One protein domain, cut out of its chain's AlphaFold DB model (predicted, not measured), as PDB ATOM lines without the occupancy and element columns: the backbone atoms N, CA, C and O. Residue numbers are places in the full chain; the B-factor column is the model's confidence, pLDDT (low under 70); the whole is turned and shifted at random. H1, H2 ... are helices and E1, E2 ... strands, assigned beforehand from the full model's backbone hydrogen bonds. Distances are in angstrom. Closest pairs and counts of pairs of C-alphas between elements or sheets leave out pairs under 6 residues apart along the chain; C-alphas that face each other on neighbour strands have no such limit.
ATOM      1  N   LEU A   2     -44.609  35.642 -31.309       64.44
ATOM      2  CA  LEU A   2     -43.793  34.524 -31.818       64.44
ATOM      3  C   LEU A   2     -44.613  33.490 -32.618       64.44
ATOM      4  O   LEU A   2     -44.177  33.047 -33.676       64.44
ATOM      5  N   ASP A   3     -45.845  33.206 -32.183       72.56
ATOM      6  CA  ASP A   3     -46.751  32.285 -32.882       72.56
ATOM      7  C   ASP A   3     -47.122  32.746 -34.295       72.56
ATOM      8  O   ASP A   3     -47.161  31.941 -35.216       72.56
ATOM      9  N   THR A   4     -47.354  34.045 -34.496       78.81
ATOM     10  CA  THR A   4     -47.722  34.595 -35.810       78.81
ATOM     11  C   THR A   4     -46.559  34.513 -36.795       78.81
ATOM     12  O   THR A   4     -46.764  34.167 -37.954       78.81
ATOM     13  N   LEU A   5     -45.335  34.783 -36.334       79.44
ATOM     14  CA  LEU A   5     -44.120  34.636 -37.140       79.44
ATOM     15  C   LEU A   5     -43.902  33.181 -37.561       79.44
ATOM     16  O   LEU A   5     -43.668  32.907 -38.738       79.44
ATOM     17  N   GLN A   6     -44.040  32.253 -36.615       75.25
ATOM     18  CA  GLN A   6     -43.895  30.825 -36.882       75.25
ATOM     19  C   GLN A   6     -44.980  30.320 -37.847       75.25
ATOM     20  O   GLN A   6     -44.670  29.613 -38.803       75.25
ATOM     21  N   GLN A   7     -46.232  30.750 -37.661       73.62
ATOM     22  CA  GLN A   7     -47.343  30.413 -38.553       73.62
ATOM     23  C   GLN A   7     -47.091  30.918 -39.982       73.62
ATOM     24  O   GLN A   7     -47.275  30.169 -40.940       73.62
ATOM     25  N   SER A   8     -46.646  32.169 -40.134       80.44
ATOM     26  CA  SER A   8     -46.320  32.753 -41.440       80.44
ATOM     27  C   SER A   8     -45.167  32.017 -42.120       80.44
ATOM     28  O   SER A   8     -45.271  31.701 -43.302       80.44
ATOM     29  N   GLY A   9     -44.112  31.670 -41.375       78.56
ATOM     30  CA  GLY A   9     -42.997  30.872 -41.891       78.56
ATOM     31  C   GLY A   9     -43.444  29.501 -42.405       78.56
ATOM     32  O   GLY A   9     -43.062  29.106 -43.505       78.56
ATOM     33  N   CYS A  10     -44.316  28.808 -41.666       75.75
ATOM     34  CA  CYS A  10     -44.886  27.534 -42.110       75.75
ATOM     35  C   CYS A  10     -45.719  27.680 -43.389       75.75
ATOM     36  O   CYS A  10     -45.577  26.855 -44.288       75.75
ATOM     37  N   ARG A  11     -46.552  28.725 -43.499       79.00
ATOM     38  CA  ARG A  11     -47.370  28.963 -44.703       79.00
ATOM     39  C   ARG A  11     -46.515  29.247 -45.937       79.00
ATOM     40  O   ARG A  11     -46.799  28.706 -46.997       79.00
ATOM     41  N   ILE A  12     -45.466  30.061 -45.796       83.38
ATOM     42  CA  ILE A  12     -44.537  30.365 -46.896       83.38
ATOM     43  C   ILE A  12     -43.793  29.097 -47.327       83.38
ATOM     44  O   ILE A  12     -43.720  28.803 -48.516       83.38
ATOM     45  N   ALA A  13     -43.281  28.319 -46.371       79.38
ATOM     46  CA  ALA A  13     -42.596  27.065 -46.668       79.38
ATOM     47  C   ALA A  13     -43.521  26.054 -47.361       79.38
ATOM     48  O   ALA A  13     -43.096  25.382 -48.296       79.38
ATOM     49  N   GLU A  14     -44.782  25.962 -46.932       81.12
ATOM     50  CA  GLU A  14     -45.787  25.125 -47.585       81.12
ATOM     51  C   GLU A  14     -46.046  25.577 -49.024       81.12
ATOM     52  O   GLU A  14     -46.053  24.746 -49.927       81.12
ATOM     53  N   GLN A  15     -46.227  26.881 -49.245       85.25
ATOM     54  CA  GLN A  15     -46.466  27.428 -50.576       85.25
ATOM     55  C   GLN A  15     -45.290  27.146 -51.520       85.25
ATOM     56  O   GLN A  15     -45.496  26.566 -52.581       85.25
ATOM     57  N   LEU A  16     -44.062  27.472 -51.106       86.75
ATOM     58  CA  LEU A  16     -42.857  27.212 -51.904       86.75
ATOM     59  C   LEU A  16     -42.674  25.721 -52.201       86.75
ATOM     60  O   LEU A  16     -42.246  25.343 -53.287       86.75
ATOM     61  N   PHE A  17     -43.013  24.859 -51.241       87.19
ATOM     62  CA  PHE A  17     -42.947  23.417 -51.441       87.19
ATOM     63  C   PHE A  17     -43.960  22.936 -52.483       87.19
ATOM     64  O   PHE A  17     -43.631  22.070 -53.287       87.19
ATOM     65  N   ARG A  18     -45.175  23.501 -52.488       85.38
ATOM     66  CA  ARG A  18     -46.191  23.201 -53.506       85.38
ATOM     67  C   ARG A  18     -45.772  23.670 -54.891       85.38
ATOM     68  O   ARG A  18     -45.947  22.918 -55.835       85.38
ATOM     69  N   GLU A  19     -45.200  24.866 -54.992       87.88
ATOM     70  CA  GLU A  19     -44.689  25.404 -56.260       87.88
ATOM     71  C   GLU A  19     -43.548  24.542 -56.823       87.88
ATOM     72  O   GLU A  19     -43.493  24.294 -58.020       87.88
ATOM     73  N   TYR A  20     -42.657  24.030 -55.969       87.94
ATOM     74  CA  TYR A  20     -41.562  23.157 -56.408       87.94
ATOM     75  C   TYR A  20     -42.025  21.742 -56.808       87.94
ATOM     76  O   TYR A  20     -41.376  21.083 -57.615       87.94
ATOM     77  N   HIS A  21     -43.131  21.265 -56.233       85.12
ATOM     78  CA  HIS A  21     -43.681  19.920 -56.433       85.12
ATOM     79  C   HIS A  21     -45.069  19.968 -57.095       85.12
ATOM     80  O   HIS A  21     -45.991  19.291 -56.643       85.12
ATOM     81  N   GLU A  22     -45.228  20.785 -58.140       81.56
ATOM     82  CA  GLU A  22     -46.528  21.063 -58.774       81.56
ATOM     83  C   GLU A  22     -47.209  19.803 -59.342       81.56
ATOM     84  O   GLU A  22     -48.414  19.620 -59.167       81.56
ATOM     85  N   ASP A  23     -46.432  18.899 -59.942       82.06
ATOM     86  CA  ASP A  23     -46.938  17.670 -60.574       82.06
ATOM     87  C   ASP A  23     -47.132  16.499 -59.595       82.06
ATOM     88  O   ASP A  23     -47.590  15.416 -59.972       82.06
ATOM     89  N   GLU A  24     -46.790  16.699 -58.324       82.88
ATOM     90  CA  GLU A  24     -46.620  15.617 -57.366       82.88
ATOM     91  C   GLU A  24     -47.674  15.640 -56.265       82.88
ATOM     92  O   GLU A  24     -48.254  16.669 -55.901       82.88
ATOM     93  N   ARG A  25     -47.942  14.472 -55.677       82.06
ATOM     94  CA  ARG A  25     -48.933  14.380 -54.605       82.06
ATOM     95  C   ARG A  25     -48.324  14.861 -53.299       82.06
ATOM     96  O   ARG A  25     -47.363  14.288 -52.798       82.06
ATOM     97  N   ILE A  26     -48.934  15.881 -52.703       83.50
ATOM     98  CA  ILE A  26     -48.452  16.470 -51.453       83.50
ATOM     99  C   ILE A  26     -49.303  15.992 -50.276       83.50
ATOM    100  O   ILE A  26     -50.514  16.218 -50.222       83.50
ATOM    101  N   LEU A  27     -48.649  15.368 -49.301       77.75
ATOM    102  CA  LEU A  27     -49.224  14.969 -48.025       77.75
ATOM    103  C   LEU A  27     -48.875  15.994 -46.948       77.75
ATOM    104  O   LEU A  27     -47.710  16.328 -46.727       77.75
ATOM    105  N   ILE A  28     -49.902  16.464 -46.245       71.81
ATOM    106  CA  ILE A  28     -49.767  17.387 -45.117       71.81
ATOM    107  C   ILE A  28     -50.429  16.749 -43.910       71.81
ATOM    108  O   ILE A  28     -51.620  16.439 -43.928       71.81
ATOM    109  N   SER A  29     -49.652  16.567 -42.846       61.38
ATOM    110  CA  SER A  29     -50.184  16.110 -41.569       61.38
ATOM    111  C   SER A  29     -50.538  17.321 -40.713       61.38
ATOM    112  O   SER A  29     -49.676  18.051 -40.233       61.38
ATOM    113  N   TRP A  30     -51.822  17.543 -40.480       53.91
ATOM    114  CA  TRP A  30     -52.264  18.515 -39.491       53.91
ATOM    115  C   TRP A  30     -52.272  17.827 -38.121       53.91
ATOM    116  O   TRP A  30     -52.945  16.818 -37.928       53.91
ATOM    117  N   ALA A  31     -51.513  18.349 -37.158       49.44
ATOM    118  CA  ALA A  31     -51.623  17.920 -35.768       49.44
ATOM    119  C   ALA A  31     -52.224  19.071 -34.957       49.44
ATOM    120  O   ALA A  31     -51.639  20.147 -34.841       49.44
ATOM    121  N   SER A  32     -53.425  18.845 -34.421       46.84
ATOM    122  CA  SER A  32     -54.051  19.683 -33.386       46.84
ATOM    123  C   SER A  32     -54.150  21.186 -33.708       46.84
ATOM    124  O   SER A  32     -53.884  22.024 -32.850       46.84
ATOM    125  N   GLY A  33     -54.517  21.550 -34.944       48.16
ATOM    126  CA  GLY A  33     -54.791  22.946 -35.328       48.16
ATOM    127  C   GLY A  33     -53.559  23.854 -35.476       48.16
ATOM    128  O   GLY A  33     -53.709  25.031 -35.797       48.16
ATOM    129  N   ARG A  34     -52.344  23.320 -35.300       52.22
ATOM    130  CA  ARG A  34     -51.079  23.984 -35.646       52.22
ATOM    131  C   ARG A  34     -50.427  23.267 -36.830       52.22
ATOM    132  O   ARG A  34     -50.483  22.041 -36.942       52.22
ATOM    133  N   LEU A  35     -49.765  24.032 -37.698       54.56
ATOM    134  CA  LEU A  35     -48.845  23.506 -38.713       54.56
ATOM    135  C   LEU A  35     -47.601  22.958 -37.996       54.56
ATOM    136  O   LEU A  35     -46.589  23.635 -37.869       54.56
ATOM    137  N   LEU A  36     -47.720  21.754 -37.438       56.59
ATOM    138  CA  LEU A  36     -46.619  21.058 -36.764       56.59
ATOM    139  C   LEU A  36     -45.886  20.100 -37.705       56.59
ATOM    140  O   LEU A  36     -44.735  19.771 -37.439       56.59
ATOM    141  N   CYS A  37     -46.516  19.680 -38.808       62.09
ATOM    142  CA  CYS A  37     -45.873  18.834 -39.802       62.09
ATOM    143  C   CYS A  37     -45.812  19.552 -41.155       62.09
ATOM    144  O   CYS A  37     -46.851  19.801 -41.772       62.09
ATOM    145  N   PRO A  38     -44.612  19.907 -41.618       71.12
ATOM    146  CA  PRO A  38     -44.432  20.455 -42.947       71.12
ATOM    147  C   PRO A  38     -44.573  19.364 -44.041       71.12
ATOM    148  O   PRO A  38     -44.513  18.168 -43.738       71.12
ATOM    149  N   PRO A  39     -44.850  19.754 -45.298       80.50
ATOM    150  CA  PRO A  39     -45.317  18.844 -46.348       80.50
ATOM    151  C   PRO A  39     -44.295  17.779 -46.780       80.50
ATOM    152  O   PRO A  39     -43.076  17.954 -46.670       80.50
ATOM    153  N   VAL A  40     -44.827  16.679 -47.314       85.06
ATOM    154  CA  VAL A  40     -44.087  15.613 -48.003       85.06
ATOM    155  C   VAL A  40     -44.663  15.452 -49.403       85.06
ATOM    156  O   VAL A  40     -45.879  15.401 -49.551       85.06
ATOM    157  N   ALA A  41     -43.805  15.354 -50.411       87.56
ATOM    158  CA  ALA A  41     -44.174  15.029 -51.780       87.56
ATOM    159  C   ALA A  41     -43.917  13.542 -52.034       87.56
ATOM    160  O   ALA A  41     -42.845  13.020 -51.697       87.56
ATOM    161  N   ILE A  42     -44.904  12.882 -52.631       86.50
ATOM    162  CA  ILE A  42     -44.826  11.496 -53.080       86.50
ATOM    163  C   ILE A  42     -45.162  11.398 -54.567       86.50
ATOM    164  O   ILE A  42     -46.010  12.147 -55.060       86.50
ATOM    165  N   ASN A  43     -44.539  10.437 -55.244       82.50
ATOM    166  CA  ASN A  43     -44.870  10.113 -56.628       82.50
ATOM    167  C   ASN A  43     -46.145   9.249 -56.729       82.50
ATOM    168  O   ASN A  43     -46.783   8.904 -55.726       82.50
ATOM    169  N   GLY A  44     -46.522   8.880 -57.957       73.44
ATOM    170  CA  GLY A  44     -47.695   8.041 -58.229       73.44
ATOM    171  C   GLY A  44     -47.663   6.654 -57.572       73.44
ATOM    172  O   GLY A  44     -48.724   6.098 -57.289       73.44
ATOM    173  N   GLU A  45     -46.472   6.131 -57.281       74.88
ATOM    174  CA  GLU A  45     -46.253   4.827 -56.641       74.88
ATOM    175  C   GLU A  45     -46.208   4.924 -55.105       74.88
ATOM    176  O   GLU A  45     -46.266   3.908 -54.410       74.88
ATOM    177  N   GLY A  46     -46.191   6.141 -54.551       73.75
ATOM    178  CA  GLY A  46     -46.170   6.388 -53.108       73.75
ATOM    179  C   GLY A  46     -44.778   6.537 -52.501       73.75
ATOM    180  O   GLY A  46     -44.650   6.570 -51.274       73.75
ATOM    181  N   GLU A  47     -43.740   6.642 -53.324       82.38
ATOM    182  CA  GLU A  47     -42.370   6.872 -52.876       82.38
ATOM    183  C   GLU A  47     -42.160   8.331 -52.489       82.38
ATOM    184  O   GLU A  47     -42.633   9.245 -53.166       82.38
ATOM    185  N   VAL A  48     -41.421   8.566 -51.403       85.19
ATOM    186  CA  VAL A  48     -41.049   9.923 -50.993       85.19
ATOM    187  C   VAL A  48     -40.025  10.497 -51.963       85.19
ATOM    188  O   VAL A  48     -38.876  10.065 -51.991       85.19
ATOM    189  N   ILE A  49     -40.422  11.537 -52.684       85.81
ATOM    190  CA  ILE A  49     -39.558  12.284 -53.610       85.81
ATOM    191  C   ILE A  49     -39.155  13.656 -53.057       85.81
ATOM    192  O   ILE A  49     -38.206  14.276 -53.533       85.81
ATOM    193  N   GLY A  50     -39.843  14.131 -52.015       85.06
ATOM    194  CA  GLY A  50     -39.559  15.412 -51.382       85.06
ATOM    195  C   GLY A  50     -40.053  15.452 -49.946       85.06
ATOM    196  O   GLY A  50     -41.138  14.982 -49.627       85.06
ATOM    197  N   ALA A  51     -39.259  16.029 -49.052       85.06
ATOM    198  CA  ALA A  51     -39.640  16.224 -47.659       85.06
ATOM    199  C   ALA A  51     -38.902  17.430 -47.098       85.06
ATOM    200  O   ALA A  51     -37.674  17.528 -47.243       85.06
ATOM    201  N   THR A  52     -39.631  18.322 -46.435       82.88
ATOM    202  CA  THR A  52     -39.009  19.471 -45.774       82.88
ATOM    203  C   THR A  52     -38.134  19.036 -44.592       82.88
ATOM    204  O   THR A  52     -38.266  17.936 -44.049       82.88
ATOM    205  N   HIS A  53     -37.251  19.930 -44.145       79.06
ATOM    206  CA  HIS A  53     -36.363  19.666 -43.014       79.06
ATOM    207  C   HIS A  53     -37.115  19.300 -41.721       79.06
ATOM    208  O   HIS A  53     -36.735  18.346 -41.044       79.06
ATOM    209  N   GLY A  54     -38.213  19.998 -41.408       76.06
ATOM    210  CA  GLY A  54     -39.011  19.711 -40.211       76.06
ATOM    211  C   GLY A  54     -39.632  18.313 -40.240       76.06
ATOM    212  O   GLY A  54     -39.605  17.606 -39.235       76.06
ATOM    213  N   THR A  55     -40.100  17.869 -41.410       78.44
ATOM    214  CA  THR A  55     -40.655  16.523 -41.585       78.44
ATOM    215  C   THR A  55     -39.581  15.465 -41.378       78.44
ATOM    216  O   THR A  55     -39.806  14.477 -40.683       78.44
ATOM    217  N   ARG A  56     -38.387  15.698 -41.936       81.38
ATOM    218  CA  ARG A  56     -37.252  14.779 -41.806       81.38
ATOM    219  C   ARG A  56     -36.847  14.581 -40.350       81.38
ATOM    220  O   ARG A  56     -36.668  13.442 -39.939       81.38
ATOM    221  N   ILE A  57     -36.754  15.660 -39.568       78.94
ATOM    222  CA  ILE A  57     -36.430  15.572 -38.137       78.94
ATOM    223  C   ILE A  57     -37.513  14.795 -37.387       78.94
ATOM    224  O   ILE A  57     -37.197  13.878 -36.636       78.94
ATOM    225  N   MET A  58     -38.782  15.145 -37.600       71.31
ATOM    226  CA  MET A  58     -39.890  14.570 -36.839       71.31
ATOM    227  C   MET A  58     -40.089  13.074 -37.113       71.31
ATOM    228  O   MET A  58     -40.355  12.315 -36.187       71.31
ATOM    229  N   ILE A  59     -39.959  12.650 -38.374       72.75
ATOM    230  CA  ILE A  59     -40.107  11.241 -38.774       72.75
ATOM    231  C   ILE A  59     -38.785  10.464 -38.590       72.75
ATOM    232  O   ILE A  59     -38.770   9.236 -38.611       72.75
ATOM    233  N   GLY A  60     -37.660  11.157 -38.388       75.56
ATOM    234  CA  GLY A  60     -36.340  10.529 -38.297       75.56
ATOM    235  C   GLY A  60     -35.802  10.056 -39.651       75.56
ATOM    236  O   GLY A  60     -35.070   9.068 -39.724       75.56
ATOM    237  N   TRP A  61     -36.167  10.733 -40.742       81.44
ATOM    238  CA  TRP A  61     -35.616  10.449 -42.067       81.44
ATOM    239  C   TRP A  61     -34.215  11.028 -42.206       81.44
ATOM    240  O   TRP A  61     -34.024  12.229 -42.410       81.44
ATOM    241  N   THR A  62     -33.226  10.145 -42.132       80.25
ATOM    242  CA  THR A  62     -31.846  10.464 -42.490       80.25
ATOM    243  C   THR A  62     -31.694  10.568 -44.009       80.25
ATOM    244  O   THR A  62     -32.541  10.107 -44.779       80.25
ATOM    245  N   ALA A  63     -30.593  11.173 -44.460       77.56
ATOM    246  CA  ALA A  63     -30.276  11.244 -45.886       77.56
ATOM    247  C   ALA A  63     -30.202   9.848 -46.530       77.56
ATOM    248  O   ALA A  63     -30.637   9.678 -47.664       77.56
ATOM    249  N   ASP A  64     -29.719   8.849 -45.788       78.62
ATOM    250  CA  ASP A  64     -29.616   7.474 -46.275       78.62
ATOM    251  C   ASP A  64     -30.979   6.793 -46.400       78.62
ATOM    252  O   ASP A  64     -31.204   6.093 -47.379       78.62
ATOM    253  N   VAL A  65     -31.916   7.062 -45.483       74.19
ATOM    254  CA  VAL A  65     -33.297   6.558 -45.585       74.19
ATOM    255  C   VAL A  65     -34.002   7.120 -46.815       74.19
ATOM    256  O   VAL A  65     -34.770   6.412 -47.448       74.19
ATOM    257  N   LEU A  66     -33.744   8.379 -47.172       72.56
ATOM    258  CA  LEU A  66     -34.362   9.009 -48.341       72.56
ATOM    259  C   LEU A  66     -33.742   8.564 -49.665       72.56
ATOM    260  O   LEU A  66     -34.431   8.571 -50.678       72.56
ATOM    261  N   ARG A  67     -32.470   8.143 -49.666       75.19
ATOM    262  CA  ARG A  67     -31.827   7.543 -50.849       75.19
ATOM    263  C   ARG A  67     -32.469   6.222 -51.259       75.19
ATOM    264  O   ARG A  67     -32.382   5.850 -52.422       75.19
ATOM    265  N   THR A  68     -33.101   5.527 -50.320       72.06
ATOM    266  CA  THR A  68     -33.831   4.282 -50.565       72.06
ATOM    267  C   THR A  68     -35.293   4.495 -50.962       72.06
ATOM    268  O   THR A  68     -36.014   3.506 -51.017       72.06
ATOM    269  N   TYR A  69     -35.729   5.740 -51.227       64.88
ATOM    270  CA  TYR A  69     -37.093   6.091 -51.658       64.88
ATOM    271  C   TYR A  69     -38.170   5.321 -50.881       64.88
ATOM    272  O   TYR A  69     -38.866   4.471 -51.431       64.88
ATOM    273  N   PRO A  70     -38.297   5.552 -49.561       68.06
ATOM    274  CA  PRO A  70     -39.181   4.742 -48.747       68.06
ATOM    275  C   PRO A  70     -40.606   4.926 -49.264       68.06
ATOM    276  O   PRO A  70     -41.098   6.056 -49.331       68.06
ATOM    277  N   ASN A  71     -41.268   3.823 -49.620       71.25
ATOM    278  CA  ASN A  71     -42.677   3.866 -49.966       71.25
ATOM    279  C   ASN A  71     -43.458   4.263 -48.708       71.25
ATOM    280  O   ASN A  71     -43.575   3.510 -47.731       71.25
ATOM    281  N   LEU A  72     -43.923   5.509 -48.700       68.50
ATOM    282  CA  LEU A  72     -44.608   6.078 -47.554       68.50
ATOM    283  C   LEU A  72     -45.970   5.426 -47.378       68.50
ATOM    284  O   LEU A  72     -46.400   5.227 -46.244       68.50
ATOM    285  N   LEU A  73     -46.626   5.064 -48.482       63.88
ATOM    286  CA  LEU A  73     -47.910   4.377 -48.453       63.88
ATOM    287  C   LEU A  73     -47.773   2.983 -47.843       63.88
ATOM    288  O   LEU A  73     -48.603   2.625 -47.014       63.88
ATOM    289  N   ASP A  74     -46.706   2.246 -48.147       62.97
ATOM    290  CA  ASP A  74     -46.454   0.922 -47.569       62.97
ATOM    291  C   ASP A  74     -46.105   0.995 -46.083       62.97
ATOM    292  O   ASP A  74     -46.608   0.190 -45.294       62.97
ATOM    293  N   ARG A  75     -45.296   1.975 -45.652       60.91
ATOM    294  CA  ARG A  75     -45.043   2.184 -44.212       60.91
ATOM    295  C   ARG A  75     -46.316   2.592 -43.480       60.91
ATOM    296  O   ARG A  75     -46.639   1.990 -42.457       60.91
ATOM    297  N   LEU A  76     -47.079   3.533 -44.041       60.19
ATOM    298  CA  LEU A  76     -48.383   3.923 -43.506       60.19
ATOM    299  C   LEU A  76     -49.365   2.746 -43.498       60.19
ATOM    300  O   LEU A  76     -50.154   2.645 -42.570       60.19
ATOM    301  N   ALA A  77     -49.332   1.845 -44.480       57.31
ATOM    302  CA  ALA A  77     -50.185   0.658 -44.524       57.31
ATOM    303  C   ALA A  77     -49.747  -0.410 -43.507       57.31
ATOM    304  O   ALA A  77     -50.594  -1.056 -42.886       57.31
ATOM    305  N   THR A  78     -48.440  -0.564 -43.289       55.09
ATOM    306  CA  THR A  78     -47.864  -1.541 -42.351       55.09
ATOM    307  C   THR A  78     -48.125  -1.151 -40.898       55.09
ATOM    308  O   THR A  78     -48.512  -1.996 -40.089       55.09
ATOM    309  N   GLU A  79     -48.001   0.136 -40.568       54.19
ATOM    310  CA  GLU A  79     -48.356   0.676 -39.247       54.19
ATOM    311  C   GLU A  79     -49.873   0.658 -39.000       54.19
ATOM    312  O   GLU A  79     -50.346   0.715 -37.864       54.19
ATOM    313  N   ASN A  80     -50.658   0.523 -40.068       48.94
ATOM    314  CA  ASN A  80     -52.092   0.731 -40.063       48.94
ATOM    315  C   ASN A  80     -52.798  -0.495 -40.660       48.94
ATOM    316  O   ASN A  80     -53.507  -0.404 -41.659       48.94
TER     317      ASN A  80
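What this domain is: This is residues 2 to 80 of the 127 residues of the protein "Transcriptional regulator" of Komagataeibacter medellinensis (strain NBRC 3288 / BCRC 11682 / LMG 1693 / Kondo 51) (UniProt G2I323). A small, three-stranded antiparallel sheet, E1, E2 and E3, has a long helix, H1, meeting it only through its last turns and running on well past it, while three short helices, H2, H3 and H4, are spread loosely round the sheet without touching one another or H1. The long loop of residues 28 to 39, between E1 and E2, reaches out beyond the sheet. The printed part has 79 residues with four named helices and three named strands, in the order H1 E1 E2 E3 H2 H3 H4; the class is mixed, helices and strands. The whole is compact, with a radius of gyration of the C-alphas of 12.9 A and spans of 36 by 26 by 22 A.

Where its parts are: In the sheet, E1 is residues 25 to 27, 6.6 A from first to last C-alpha, E2 is residues 40 to 42, also 6.6 A, and E3 is residues 48 to 51, 7.3 A. H1, residues 2 to 20, is 27.2 A long, from C-alpha 2 at (-43.793, 34.524, -31.818) to C-alpha 20 at (-41.562, 23.157, -56.408). H2 is residues 53 to 59, 10.1 A, and H3 is residues 63 to 67, 6.4 A. H4, residues 72 to 79, is 10.6 A long and ends with C-alpha 79 at (-48.356, 0.676, -39.247).

How they stand to each other: The sheet runs E1, E2, E3 and is a meander, each strand the antiparallel neighbour of the one before. The hairpin of E1 and E2 stands at 145 degrees between directions, with N 27 and O 40 at 2.8 A and N 42 and O 25 at 2.8 A, within hydrogen-bond range. The hairpin of E2 and E3 stands at 165 degrees, with N 41 and O 50 at 2.8 A. H1 is on the sheet but only grazes it, with residues 14 to 20; the closest C-alphas of H1 and E1 are those of Arg 18 and Ile 26, 7.4 A apart. H3 only grazes the sheet with residues 66 to 67, and the C-alphas of Val 48 and Leu 66, the closest of E3 and H3, are 7.3 A apart. H4 only grazes it with residues 72 to 73; its closest C-alpha to E3 is that of Leu 72, 6.3 A from that of Val 48. H2 is not on the sheet. In H1, H2, H3 and H4 every O i to N i+4 pair is within hydrogen-bond range.

The domain as a whole: The C-alphas of Leu 2 and Glu 45 are the two farthest apart, at 38.8 A. The printed part has no cut. The link from E1 to E2 is long, with 12 residues, and the other links are tight. The mean pLDDT of the printed part is 73.9; it is under 70 at residue 2, residues 29 to 37, residues 69 to 70 and residues 72 to 80.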